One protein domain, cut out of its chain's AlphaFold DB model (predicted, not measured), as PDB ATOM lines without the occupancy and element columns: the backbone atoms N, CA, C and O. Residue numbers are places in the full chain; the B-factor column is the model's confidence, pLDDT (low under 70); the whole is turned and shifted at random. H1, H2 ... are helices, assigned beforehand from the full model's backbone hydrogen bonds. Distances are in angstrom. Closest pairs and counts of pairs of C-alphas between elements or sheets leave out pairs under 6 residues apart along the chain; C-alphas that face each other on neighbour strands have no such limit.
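AT A GLANCE: This is residues 7 to 35 and 51 to 121 of the 145 residues of an uncharacterized protein of Legionella taurinensis (UniProt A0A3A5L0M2). H2 runs through the middle of a helical cluster, with H6 side by side with it, H1 on one side, and the steeply tilted pair H4 and H5 on the other; little H3 packs on H4. The printed part has 100 residues, of which 66 are in six named helices, H1 to H6 in order along the chain, with no named strand; the class is all helix. The whole is compact, radius of gyration of the C-alphas 12.9 A, spans 36 by 29 by 25 A.

HOW THE PARTS SIT: H1, residues 7 to 15, touches H2, residues 20 to 33, through 23 to 27 alone; closest C-alphas are Trp 13 and Lys 23, 6.3 A. H3, residues 51 to 55, only just touches H4, residues 64 to 76, with 3 pairs of C-alphas within 8 A; closest are Phe 55 and Gln 68, 7.0 A. H2 touches H4 at a steep tilt of 45 degrees, closest C-alphas Cys 32 and Gly 64, 5.1 A. H5, residues 87 to 98, touches H4; closest C-alphas are Ala 66 and Asn 97, 4.9 A. H6, residues 108 to 120, touches H2 at a shallow tilt of 7 degrees, opposite ways; closest C-alphas are Ala 24 and Ile 116, 6.4 A. Every O i to N i+4 pair inside the six helices is within hydrogen-bond range.

IN THESE COORDINATES: H1 begins at C-alpha 7 (32.042, -4.011, 37.322); H6 ends at C-alpha 120 (21.021, 6.729, 32.287). H2 spans 20.0 A, H6 18.2 A.

THE WHOLE: Residues 36 to 50 are cut out, a 16.7 A gap between C-alphas 35 and 51. pLDDT is under 70 at 33 to 35, 51 to 62, 75 to 82 and 100.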
ATOM      1  N   ASN A   7      31.112  -4.286  38.420       90.50
ATOM      2  CA  ASN A   7      32.042  -4.011  37.322       90.50
ATOM      3  C   ASN A   7      31.793  -4.915  36.111       90.50
ATOM      4  O   ASN A   7      31.962  -4.484  34.972       90.50
ATOM      5  N   ARG A   8      31.396  -6.172  36.343       90.50
ATOM      6  CA  ARG A   8      31.065  -7.101  35.261       90.50
ATOM      7  C   ARG A   8      29.779  -6.676  34.555       90.50
ATOM      8  O   ARG A   8      29.758  -6.665  33.328       90.50
ATOM      9  N   TRP A   9      28.765  -6.256  35.311       91.25
ATOM     10  CA  TRP A   9      27.527  -5.705  34.755       91.25
ATOM     11  C   TRP A   9      27.753  -4.403  33.980       91.25
ATOM     12  O   TRP A   9      27.247  -4.267  32.871       91.25
ATOM     13  N   SER A  10      28.578  -3.486  34.498       93.38
ATOM     14  CA  SER A  10      28.923  -2.250  33.780       93.38
ATOM     15  C   SER A  10      29.663  -2.534  32.473       93.38
ATOM     16  O   SER A  10      29.294  -1.990  31.439       93.38
ATOM     17  N   LYS A  11      30.677  -3.411  32.482       93.38
ATOM     18  CA  LYS A  11      31.378  -3.800  31.243       93.38
ATOM     19  C   LYS A  11      30.429  -4.431  30.232       93.38
ATOM     20  O   LYS A  11      30.586  -4.224  29.033       93.38
ATOM     21  N   LYS A  12      29.452  -5.202  30.714       91.19
ATOM     22  CA  LYS A  12      28.442  -5.789  29.847       91.19
ATOM     23  C   LYS A  12      27.567  -4.715  29.210       91.19
ATOM     24  O   LYS A  12      27.452  -4.736  27.993       91.19
ATOM     25  N   TRP A  13      27.052  -3.756  29.982       93.31
ATOM     26  CA  TRP A  13      26.333  -2.593  29.442       93.31
ATOM     27  C   TRP A  13      27.110  -1.924  28.301       93.31
ATOM     28  O   TRP A  13      26.559  -1.687  27.228       93.31
ATOM     29  N   ASP A  14      28.403  -1.678  28.518       93.75
ATOM     30  CA  ASP A  14      29.268  -1.014  27.537       93.75
ATOM     31  C   ASP A  14      29.502  -1.854  26.267       93.75
ATOM     32  O   ASP A  14      29.750  -1.298  25.202       93.75
ATOM     33  N   SER A  15      29.385  -3.185  26.355       92.12
ATOM     34  CA  SER A  15      29.502  -4.100  25.208       92.12
ATOM     35  C   SER A  15      28.213  -4.276  24.399       92.12
ATOM     36  O   SER A  15      28.266  -4.784  23.279       92.12
ATOM     37  N   LEU A  16      27.059  -3.895  24.954       88.25
ATOM     38  CA  LEU A  16      25.769  -4.031  24.284       88.25
ATOM     39  C   LEU A  16      25.564  -2.901  23.266       88.25
ATOM     40  O   LEU A  16      25.872  -1.733  23.524       88.25
ATOM     41  N   SER A  17      24.996  -3.252  22.116       85.25
ATOM     42  CA  SER A  17      24.516  -2.309  21.104       85.25
ATOM     43  C   SER A  17      23.040  -1.961  21.333       85.25
ATOM     44  O   SER A  17      22.366  -2.591  22.144       85.25
ATOM     45  N   GLY A  18      22.549  -0.938  20.630       86.38
ATOM     46  CA  GLY A  18      21.162  -0.476  20.737       86.38
ATOM     47  C   GLY A  18      20.976   0.714  21.681       86.38
ATOM     48  O   GLY A  18      21.940   1.320  22.158       86.38
ATOM     49  N   SER A  19      19.716   1.061  21.900       89.94
ATOM     50  CA  SER A  19      19.242   2.098  22.816       89.94
ATOM     51  C   SER A  19      19.437   1.705  24.282       89.94
ATOM     52  O   SER A  19      19.532   0.526  24.623       89.94
ATOM     53  N   ASP A  20      19.437   2.686  25.185       92.81
ATOM     54  CA  ASP A  20      19.554   2.421  26.627       92.81
ATOM     55  C   ASP A  20      18.429   1.520  27.157       92.81
ATOM     56  O   ASP A  20      18.645   0.735  28.080       92.81
ATOM     57  N   PHE A  21      17.237   1.589  26.553       90.25
ATOM     58  CA  PHE A  21      16.127   0.691  26.864       90.25
ATOM     59  C   PHE A  21      16.449  -0.763  26.497       90.25
ATOM     60  O   PHE A  21      16.256  -1.656  27.325       90.25
ATOM     61  N   GLU A  22      16.970  -1.010  25.292       87.62
ATOM     62  CA  GLU A  22      17.346  -2.357  24.842       87.62
ATOM     63  C   GLU A  22      18.466  -2.924  25.720       87.62
ATOM     64  O   GLU A  22      18.384  -4.066  26.173       87.62
ATOM     65  N   LYS A  23      19.465  -2.100  26.059       91.19
ATOM     66  CA  LYS A  23      20.554  -2.495  26.963       91.19
ATOM     67  C   LYS A  23      20.047  -2.839  28.363       91.19
ATOM     68  O   LYS A  23      20.445  -3.859  28.923       91.19
ATOM     69  N   ALA A  24      19.168  -2.013  28.931       91.62
ATOM     70  CA  ALA A  24      18.575  -2.263  30.244       91.62
ATOM     71  C   ALA A  24      17.731  -3.545  30.251       91.62
ATOM     72  O   ALA A  24      17.851  -4.358  31.172       91.62
ATOM     73  N   SER A  25      16.935  -3.753  29.203       88.25
ATOM     74  CA  SER A  25      16.107  -4.948  29.027       88.25
ATOM     75  C   SER A  25      16.955  -6.216  28.921       88.25
ATOM     76  O   SER A  25      16.656  -7.206  29.587       88.25
ATOM     77  N   GLU A  26      18.062  -6.171  28.178       87.12
ATOM     78  CA  GLU A  26      18.997  -7.293  28.029       87.12
ATOM     79  C   GLU A  26      19.664  -7.675  29.364       87.12
ATOM     80  O   GLU A  26      19.752  -8.860  29.702       87.12
ATOM     81  N   LEU A  27      20.091  -6.694  30.175       90.44
ATOM     82  CA  LEU A  27      20.655  -6.983  31.503       90.44
ATOM     83  C   LEU A  27      19.627  -7.657  32.425       90.44
ATOM     84  O   LEU A  27      19.949  -8.620  33.128       90.44
ATOM     85  N   LEU A  28      18.384  -7.167  32.418       88.69
ATOM     86  CA  LEU A  28      17.279  -7.741  33.190       88.69
ATOM     87  C   LEU A  28      16.913  -9.154  32.710       88.69
ATOM     88  O   LEU A  28      16.669 -10.054  33.518       88.69
ATOM     89  N   PHE A  29      16.929  -9.377  31.400       84.62
ATOM     90  CA  PHE A  29      16.688 -10.681  30.796       84.62
ATOM     91  C   PHE A  29      17.751 -11.705  31.217       84.62
ATOM     92  O   PHE A  29      17.425 -12.828  31.622       84.62
ATOM     93  N   GLU A  30      19.028 -11.318  31.204       82.75
ATOM     94  CA  GLU A  30      20.114 -12.181  31.666       82.75
ATOM     95  C   GLU A  30      20.035 -12.473  33.166       82.75
ATOM     96  O   GLU A  30      20.292 -13.607  33.578       82.75
ATOM     97  N   TYR A  31      19.631 -11.502  33.990       83.06
ATOM     98  CA  TYR A  31      19.378 -11.745  35.412       83.06
ATOM     99  C   TYR A  31      18.397 -12.904  35.621       83.06
ATOM    100  O   TYR A  31      18.689 -13.821  36.393       83.06
ATOM    101  N   CYS A  32      17.288 -12.927  34.880       74.69
ATOM    102  CA  CYS A  32      16.335 -14.036  34.912       74.69
ATOM    103  C   CYS A  32      16.968 -15.369  34.476       74.69
ATOM    104  O   CYS A  32      16.733 -16.406  35.101       74.69
ATOM    105  N   GLN A  33      17.805 -15.360  33.436       66.94
ATOM    106  CA  GLN A  33      18.439 -16.576  32.915       66.94
ATOM    107  C   GLN A  33      19.599 -17.109  33.763       66.94
ATOM    108  O   GLN A  33      19.819 -18.321  33.785       66.94
ATOM    109  N   SER A  34      20.306 -16.248  34.497       56.72
ATOM    110  CA  SER A  34      21.525 -16.591  35.247       56.72
ATOM    111  C   SER A  34      21.339 -17.654  36.345       56.72
ATOM    112  O   SER A  34      22.322 -18.197  36.847       56.72
ATOM    113  N   TYR A  35      20.092 -18.018  36.674       50.75
ATOM    114  CA  TYR A  35      19.756 -19.061  37.650       50.75
ATOM    115  C   TYR A  35      18.977 -20.255  37.063       50.75
ATOM    116  O   TYR A  35      18.508 -21.114  37.818       50.75
ATOM    117  N   ILE A  51      11.326 -16.704  23.104       54.41
ATOM    118  CA  ILE A  51      10.545 -15.925  24.071       54.41
ATOM    119  C   ILE A  51       9.502 -16.793  24.796       54.41
ATOM    120  O   ILE A  51       9.327 -16.677  26.007       54.41
ATOM    121  N   GLY A  52       8.914 -17.773  24.103       50.41
ATOM    122  CA  GLY A  52       7.974 -18.721  24.709       50.41
ATOM    123  C   GLY A  52       8.559 -19.515  25.887       50.41
ATOM    124  O   GLY A  52       7.845 -19.792  26.845       50.41
ATOM    125  N   LEU A  53       9.863 -19.832  25.887       52.75
ATOM    126  CA  LEU A  53      10.542 -20.533  26.994       52.75
ATOM    127  C   LEU A  53      11.004 -19.595  28.114       52.75
ATOM    128  O   LEU A  53      11.271 -20.046  29.237       52.75
ATOM    129  N   PHE A  54      11.144 -18.306  27.803       57.03
ATOM    130  CA  PHE A  54      11.292 -17.276  28.816       57.03
ATOM    131  C   PHE A  54       9.956 -17.145  29.553       57.03
ATOM    132  O   PHE A  54       9.894 -17.443  30.741       57.03
ATOM    133  N   PHE A  55       8.856 -16.884  28.843       57.19
ATOM    134  CA  PHE A  55       7.567 -16.638  29.489       57.19
ATOM    135  C   PHE A  55       6.877 -17.863  30.122       57.19
ATOM    136  O   PHE A  55       5.995 -17.694  30.959       57.19
ATOM    137  N   SER A  56       7.309 -19.088  29.809       51.75
ATOM    138  CA  SER A  56       6.782 -20.330  30.410       51.75
ATOM    139  C   SER A  56       7.629 -20.908  31.558       51.75
ATOM    140  O   SER A  56       7.306 -21.969  32.095       51.75
ATOM    141  N   GLY A  57       8.739 -20.263  31.939       54.72
ATOM    142  CA  GLY A  57       9.732 -20.837  32.858       54.72
ATOM    143  C   GLY A  57       9.529 -20.544  34.354       54.72
ATOM    144  O   GLY A  57       8.989 -19.517  34.747       54.72
ATOM    145  N   ARG A  58      10.076 -21.422  35.214       56.22
ATOM    146  CA  ARG A  58      10.379 -21.118  36.629       56.22
ATOM    147  C   ARG A  58      11.744 -20.430  36.726       56.22
ATOM    148  O   ARG A  58      12.741 -20.979  36.256       56.22
ATOM    149  N   TRP A  59      11.797 -19.263  37.359       60.84
ATOM    150  CA  TRP A  59      13.035 -18.505  37.562       60.84
ATOM    151  C   TRP A  59      13.731 -18.914  38.850       60.84
ATOM    152  O   TRP A  59      13.094 -19.034  39.892       60.84
ATOM    153  N   GLY A  60      15.047 -19.114  38.786       54.56
ATOM    154  CA  GLY A  60      15.851 -19.443  39.965       54.56
ATOM    155  C   GLY A  60      16.255 -18.225  40.809       54.56
ATOM    156  O   GLY A  60      17.055 -18.371  41.730       54.56
ATOM    157  N   THR A  61      15.730 -17.033  40.499       60.09
ATOM    158  CA  THR A  61      15.943 -15.793  41.255       60.09
ATOM    159  C   THR A  61      14.703 -15.394  42.047       60.09
ATOM    160  O   THR A  61      13.580 -15.531  41.570       60.09
ATOM    161  N   ASN A  62      14.912 -14.819  43.239       68.50
ATOM    162  CA  ASN A  62      13.831 -14.327  44.107       68.50
ATOM    163  C   ASN A  62      12.921 -13.296  43.417       68.50
ATOM    164  O   ASN A  62      11.745 -13.219  43.744       68.50
ATOM    165  N   HIS A  63      13.460 -12.533  42.462       81.31
ATOM    166  CA  HIS A  63      12.752 -11.453  41.769       81.31
ATOM    167  C   HIS A  63      12.524 -11.740  40.278       81.31
ATOM    168  O   HIS A  63      12.077 -10.866  39.540       81.31
ATOM    169  N   GLY A  64      12.817 -12.958  39.808       79.25
ATOM    170  CA  GLY A  64      12.741 -13.299  38.384       79.25
ATOM    171  C   GLY A  64      11.331 -13.202  37.808       79.25
ATOM    172  O   GLY A  64      11.168 -12.781  36.670       79.25
ATOM    173  N   GLN A  65      10.302 -13.502  38.608       79.06
ATOM    174  CA  GLN A  65       8.906 -13.321  38.194       79.06
ATOM    175  C   GLN A  65       8.548 -11.845  37.970       79.06
ATOM    176  O   GLN A  65       7.867 -11.533  36.998       79.06
ATOM    177  N   ALA A  66       9.022 -10.936  38.830       85.31
ATOM    178  CA  ALA A  66       8.767  -9.502  38.686       85.31
ATOM    179  C   ALA A  66       9.438  -8.947  37.422       85.31
ATOM    180  O   ALA A  66       8.810  -8.251  36.624       85.31
ATOM    181  N   VAL A  67      10.698  -9.329  37.198       86.31
ATOM    182  CA  VAL A  67      11.447  -8.943  35.997       86.31
ATOM    183  C   VAL A  67      10.822  -9.538  34.732       86.31
ATOM    184  O   VAL A  67      10.687  -8.838  33.735       86.31
ATOM    185  N   GLN A  68      10.368 -10.794  34.771       82.38
ATOM    186  CA  GLN A  68       9.650 -11.414  33.657       82.38
ATOM    187  C   GLN A  68       8.361 -10.663  33.324       82.38
ATOM    188  O   GLN A  68       8.156 -10.351  32.160       82.38
ATOM    189  N   ARG A  69       7.498 -10.374  34.308       82.62
ATOM    190  CA  ARG A  69       6.245  -9.630  34.073       82.62
ATOM    191  C   ARG A  69       6.515  -8.263  33.458       82.62
ATOM    192  O   ARG A  69       5.852  -7.893  32.500       82.62
ATOM    193  N   THR A  70       7.544  -7.583  33.960       87.62
ATOM    194  CA  THR A  70       7.991  -6.296  33.422       87.62
ATOM    195  C   THR A  70       8.413  -6.433  31.963       87.62
ATOM    196  O   THR A  70       7.896  -5.734  31.111       87.62
ATOM    197  N   LEU A  71       9.322  -7.352  31.630       84.69
ATOM    198  CA  LEU A  71       9.755  -7.527  30.237       84.69
ATOM    199  C   LEU A  71       8.612  -8.019  29.332       84.69
ATOM    200  O   LEU A  71       8.568  -7.661  28.161       84.69
ATOM    201  N   GLY A  72       7.677  -8.797  29.881       77.88
ATOM    202  CA  GLY A  72       6.466  -9.257  29.198       77.88
ATOM    203  C   GLY A  72       5.543  -8.123  28.802       77.88
ATOM    204  O   GLY A  72       5.104  -8.096  27.658       77.88
ATOM    205  N   SER A  73       5.332  -7.139  29.680       79.50
ATOM    206  CA  SER A  73       4.508  -5.986  29.321       79.50
ATOM    207  C   SER A  73       5.094  -5.246  28.122       79.50
ATOM    208  O   SER A  73       4.343  -4.861  27.249       79.50
ATOM    209  N   PHE A  74       6.418  -5.102  28.010       77.31
ATOM    210  CA  PHE A  74       7.026  -4.435  26.849       77.31
ATOM    211  C   PHE A  74       7.113  -5.311  25.593       77.31
ATOM    212  O   PHE A  74       7.120  -4.758  24.498       77.31
ATOM    213  N   HIS A  75       7.158  -6.637  25.739       69.25
ATOM    214  CA  HIS A  75       7.099  -7.577  24.615       69.25
ATOM    215  C   HIS A  75       5.718  -7.583  23.956       69.25
ATOM    216  O   HIS A  75       5.594  -7.453  22.742       69.25
ATOM    217  N   ASP A  76       4.667  -7.710  24.766       61.81
ATOM    218  CA  ASP A  76       3.295  -7.790  24.264       61.81
ATOM    219  C   ASP A  76       2.802  -6.412  23.765       61.81
ATOM    220  O   ASP A  76       1.866  -6.323  22.972       61.81
ATOM    221  N   MET A  77       3.476  -5.331  24.182       56.66
ATOM    222  CA  MET A  77       3.207  -3.940  23.801       56.66
ATOM    223  C   MET A  77       3.982  -3.446  22.568       56.66
ATOM    224  O   MET A  77       4.023  -2.235  22.349       56.66
ATOM    225  N   ASP A  78       4.523  -4.314  21.704       53.94
ATOM    226  CA  ASP A  78       5.068  -3.885  20.396       53.94
ATOM    227  C   ASP A  78       4.044  -3.061  19.565       53.94
ATOM    228  O   ASP A  78       4.420  -2.279  18.690       53.94
ATOM    229  N   ALA A  79       2.749  -3.149  19.901       51.81
ATOM    230  CA  ALA A  79       1.665  -2.334  19.351       51.81
ATOM    231  C   ALA A  79       1.542  -0.894  19.918       51.81
ATOM    232  O   ALA A  79       0.956  -0.046  19.249       51.81
ATOM    233  N   LEU A  80       2.080  -0.581  21.110       53.78
ATOM    234  CA  LEU A  80       1.983   0.754  21.744       53.78
ATOM    235  C   LEU A  80       3.021   1.766  21.225       53.78
ATOM    236  O   LEU A  80       3.033   2.923  21.643       53.78
ATOM    237  N   GLY A  81       3.874   1.344  20.288       59.28
ATOM    238  CA  GLY A  81       4.863   2.193  19.635       59.28
ATOM    239  C   GLY A  81       6.170   2.339  20.419       59.28
ATOM    240  O   GLY A  81       6.227   2.277  21.648       59.28
ATOM    241  N   ARG A  82       7.261   2.579  19.678       67.38
ATOM    242  CA  ARG A  82       8.626   2.746  20.219       67.38
ATOM    243  C   ARG A  82       8.758   3.874  21.249       67.38
ATOM    244  O   ARG A  82       9.716   3.893  22.010       67.38
ATOM    245  N   GLU A  83       7.799   4.793  21.299       70.25
ATOM    246  CA  GLU A  83       7.773   5.917  22.239       70.25
ATOM    247  C   GLU A  83       7.575   5.469  23.694       70.25
ATOM    248  O   GLU A  83       8.045   6.134  24.617       70.25
ATOM    249  N   TYR A  84       6.943   4.310  23.918       74.50
ATOM    250  CA  TYR A  84       6.756   3.760  25.260       74.50
ATOM    251  C   TYR A  84       7.983   2.977  25.761       74.50
ATOM    252  O   TYR A  84       8.151   2.800  26.971       74.50
ATOM    253  N   GLN A  85       8.878   2.560  24.857       82.12
ATOM    254  CA  GLN A  85      10.086   1.774  25.133       82.12
ATOM    255  C   GLN A  85      11.222   2.653  25.687       82.12
ATOM    256  O   GLN A  85      12.266   2.856  25.070       82.12
ATOM    257  N   THR A  86      11.013   3.198  26.886       88.75
ATOM    258  CA  THR A  86      11.997   4.029  27.593       88.75
ATOM    259  C   THR A  86      12.486   3.352  28.868       88.75
ATOM    260  O   THR A  86      11.751   2.618  29.529       88.75
ATOM    261  N   VAL A  87      13.726   3.647  29.274       90.31
ATOM    262  CA  VAL A  87      14.285   3.165  30.553       90.31
ATOM    263  C   VAL A  87      13.420   3.609  31.733       90.31
ATOM    264  O   VAL A  87      13.227   2.850  32.678       90.31
ATOM    265  N   ARG A  88      12.852   4.820  31.671       90.44
ATOM    266  CA  ARG A  88      11.942   5.335  32.699       90.44
ATOM    267  C   ARG A  88      10.717   4.433  32.860       90.44
ATOM    268  O   ARG A  88      10.415   4.038  33.983       90.44
ATOM    269  N   ASN A  89      10.049   4.086  31.762       88.75
ATOM    270  CA  ASN A  89       8.860   3.232  31.807       88.75
ATOM    271  C   ASN A  89       9.213   1.812  32.258       88.75
ATOM    272  O   ASN A  89       8.505   1.246  33.089       88.75
ATOM    273  N   LEU A  90      10.339   1.271  31.780       90.00
ATOM    274  CA  LEU A  90      10.848  -0.038  32.191       90.00
ATOM    275  C   LEU A  90      11.082  -0.113  33.707       90.00
ATOM    276  O   LEU A  90      10.639  -1.053  34.364       90.00
ATOM    277  N   LEU A  91      11.766   0.886  34.273       91.88
ATOM    278  CA  LEU A  91      12.062   0.945  35.704       91.88
ATOM    279  C   LEU A  91      10.807   1.176  36.551       91.88
ATOM    280  O   LEU A  91      10.678   0.565  37.613       91.88
ATOM    281  N   ASN A  92       9.876   2.008  36.084       89.50
ATOM    282  CA  ASN A  92       8.610   2.238  36.771       89.50
ATOM    283  C   ASN A  92       7.777   0.948  36.851       89.50
ATOM    284  O   ASN A  92       7.324   0.552  37.923       89.50
ATOM    285  N   GLU A  93       7.643   0.236  35.733       88.44
ATOM    286  CA  GLU A  93       6.893  -1.019  35.683       88.44
ATOM    287  C   GLU A  93       7.581  -2.129  36.499       88.44
ATOM    288  O   GLU A  93       6.913  -2.905  37.189       88.44
ATOM    289  N   LEU A  94       8.919  -2.150  36.532       90.00
ATOM    290  CA  LEU A  94       9.670  -3.039  37.420       90.00
ATOM    291  C   LEU A  94       9.399  -2.744  38.897       90.00
ATOM    292  O   LEU A  94       9.199  -3.676  39.676       90.00
ATOM    293  N   LYS A  95       9.369  -1.466  39.294       88.75
ATOM    294  CA  LYS A  95       9.063  -1.060  40.674       88.75
ATOM    295  C   LYS A  95       7.668  -1.545  41.083       88.75
ATOM    296  O   LYS A  95       7.533  -2.157  42.141       88.75
ATOM    297  N   ARG A  96       6.666  -1.378  40.212       86.38
ATOM    298  CA  ARG A  96       5.289  -1.866  40.434       86.38
ATOM    299  C   ARG A  96       5.246  -3.384  40.614       86.38
ATOM    300  O   ARG A  96       4.677  -3.877  41.589       86.38
ATOM    301  N   ASN A  97       5.915  -4.123  39.728       86.69
ATOM    302  CA  ASN A  97       5.969  -5.587  39.778       86.69
ATOM    303  C   ASN A  97       6.771  -6.140  40.966       86.69
ATOM    304  O   ASN A  97       6.586  -7.300  41.338       86.69
ATOM    305  N   LEU A  98       7.654  -5.338  41.565       87.19
ATOM    306  CA  LEU A  98       8.353  -5.694  42.798       87.19
ATOM    307  C   LEU A  98       7.484  -5.505  44.050       87.19
ATOM    308  O   LEU A  98       7.808  -6.126  45.053       87.19
ATOM    309  N   SER A  99       6.391  -4.731  44.005       75.00
ATOM    310  CA  SER A  99       5.348  -4.640  45.054       75.00
ATOM    311  C   SER A  99       5.894  -4.649  46.499       75.00
ATOM    312  O   SER A  99       5.618  -5.573  47.268       75.00
ATOM    313  N   GLY A 100       6.742  -3.679  46.858       67.31
ATOM    314  CA  GLY A 100       7.336  -3.586  48.198       67.31
ATOM    315  C   GLY A 100       8.340  -4.686  48.583       67.31
ATOM    316  O   GLY A 100       8.800  -4.729  49.727       67.31
ATOM    317  N   GLN A 101       8.721  -5.587  47.669       76.56
ATOM    318  CA  GLN A 101       9.735  -6.604  47.947       76.56
ATOM    319  C   GLN A 101      11.098  -5.959  48.198       76.56
ATOM    320  O   GLN A 101      11.639  -5.231  47.364       76.56
ATOM    321  N   LEU A 102      11.710  -6.316  49.328       76.38
ATOM    322  CA  LEU A 102      13.057  -5.873  49.655       76.38
ATOM    323  C   LEU A 102      14.065  -6.453  48.657       76.38
ATOM    324  O   LEU A 102      14.261  -7.671  48.546       76.38
ATOM    325  N   LEU A 103      14.745  -5.556  47.949       82.06
ATOM    326  CA  LEU A 103      15.910  -5.904  47.157       82.06
ATOM    327  C   LEU A 103      17.060  -6.257  48.099       82.06
ATOM    328  O   LEU A 103      17.382  -5.528  49.038       82.06
ATOM    329  N   LYS A 104      17.730  -7.380  47.835       80.56
ATOM    330  CA  LYS A 104      18.976  -7.687  48.541       80.56
ATOM    331  C   LYS A 104      20.018  -6.648  48.131       80.56
ATOM    332  O   LYS A 104      20.327  -6.548  46.945       80.56
ATOM    333  N   LYS A 105      20.594  -5.933  49.104       76.88
ATOM    334  CA  LYS A 105      21.622  -4.899  48.880       76.88
ATOM    335  C   LYS A 105      22.795  -5.414  48.032       76.88
ATOM    336  O   LYS A 105      23.247  -4.726  47.126       76.88
ATOM    337  N   ASP A 106      23.189  -6.668  48.245       78.31
ATOM    338  CA  ASP A 106      24.244  -7.349  47.483       78.31
ATOM    339  C   ASP A 106      23.701  -8.349  46.445       78.31
ATOM    340  O   ASP A 106      24.393  -9.284  46.034       78.31
ATOM    341  N   GLY A 107      22.439  -8.198  46.044       83.19
ATOM    342  CA  GLY A 107      21.815  -8.998  44.995       83.19
ATOM    343  C   GLY A 107      22.159  -8.482  43.599       83.19
ATOM    344  O   GLY A 107      22.355  -7.285  43.398       83.19
ATOM    345  N   ASP A 108      22.175  -9.381  42.615       86.31
ATOM    346  CA  ASP A 108      22.476  -9.014  41.226       86.31
ATOM    347  C   ASP A 108      21.472  -8.017  40.652       86.31
ATOM    348  O   ASP A 108      21.887  -7.081  39.981       86.31
ATOM    349  N   LEU A 109      20.187  -8.129  41.003       88.81
ATOM    350  CA  LEU A 109      19.185  -7.145  40.592       88.81
ATOM    351  C   LEU A 109      19.528  -5.738  41.100       88.81
ATOM    352  O   LEU A 109      19.487  -4.791  40.326       88.81
ATOM    353  N   ASN A 110      19.961  -5.593  42.360       89.56
ATOM    354  CA  ASN A 110      20.376  -4.291  42.887       89.56
ATOM    355  C   ASN A 110      21.622  -3.759  42.159       89.56
ATOM    356  O   ASN A 110      21.719  -2.573  41.860       89.56
ATOM    357  N   ARG A 111      22.584  -4.627  41.825       91.50
ATOM    358  CA  ARG A 111      23.772  -4.227  41.049       91.50
ATOM    359  C   ARG A 111      23.410  -3.775  39.634       91.50
ATOM    360  O   ARG A 111      23.963  -2.784  39.175       91.50
ATOM    361  N   ILE A 112      22.490  -4.471  38.970       92.00
ATOM    362  CA  ILE A 112      21.999  -4.106  37.635       92.00
ATOM    363  C   ILE A 112      21.277  -2.761  37.688       92.00
ATOM    364  O   ILE A 112      21.578  -1.889  36.879       92.00
ATOM    365  N   LEU A 113      20.393  -2.559  38.670       92.69
ATOM    366  CA  LEU A 113      19.700  -1.284  38.867       92.69
ATOM    367  C   LEU A 113      20.687  -0.131  39.076       92.69
ATOM    368  O   LEU A 113      20.548   0.898  38.422       92.69
ATOM    369  N   ASN A 114      21.733  -0.334  39.883       93.19
ATOM    370  CA  ASN A 114      22.798   0.660  40.051       93.19
ATOM    371  C   ASN A 114      23.509   0.984  38.727       93.19
ATOM    372  O   ASN A 114      23.774   2.151  38.449       93.19
ATOM    373  N   VAL A 115      23.802  -0.021  37.893       95.12
ATOM    374  CA  VAL A 115      24.410   0.211  36.571       95.12
ATOM    375  C   VAL A 115      23.471   1.019  35.675       95.12
ATOM    376  O   VAL A 115      23.908   2.001  35.083       95.12
ATOM    377  N   ILE A 116      22.183   0.667  35.612       94.19
ATOM    378  CA  ILE A 116      21.196   1.402  34.808       94.19
ATOM    379  C   ILE A 116      21.093   2.855  35.292       94.19
ATOM    380  O   ILE A 116      21.180   3.773  34.478       94.19
ATOM    381  N   GLN A 117      20.980   3.082  36.606       94.38
ATOM    382  CA  GLN A 117      20.936   4.423  37.201       94.38
ATOM    383  C   GLN A 117      22.181   5.243  36.839       94.38
ATOM    384  O   GLN A 117      22.057   6.384  36.404       94.38
ATOM    385  N   GLN A 118      23.377   4.660  36.962       94.62
ATOM    386  CA  GLN A 118      24.637   5.340  36.641       94.62
ATOM    387  C   GLN A 118      24.758   5.697  35.157       94.62
ATOM    388  O   GLN A 118      25.297   6.750  34.826       94.62
ATOM    389  N   LYS A 119      24.281   4.827  34.261       94.88
ATOM    390  CA  LYS A 119      24.419   5.011  32.809       94.88
ATOM    391  C   LYS A 119      23.361   5.938  32.217       94.88
ATOM    392  O   LYS A 119      23.639   6.604  31.229       94.88
ATOM    393  N   THR A 120      22.179   5.993  32.826       93.62
ATOM    394  CA  THR A 120      21.021   6.729  32.287       93.62
ATOM    395  C   THR A 120      20.648   7.961  33.109       93.62
ATOM    396  O   THR A 120      19.809   8.749  32.686       93.62
ATOM    397  N   ASN A 121      21.257   8.139  34.286       92.00
ATOM    398  CA  ASN A 121      20.918   9.176  35.262       92.00
ATOM    399  C   ASN A 121      19.438   9.151  35.711       92.00
ATOM    400  O   ASN A 121      18.888  10.157  36.158       92.00
TER     401      ASN A 121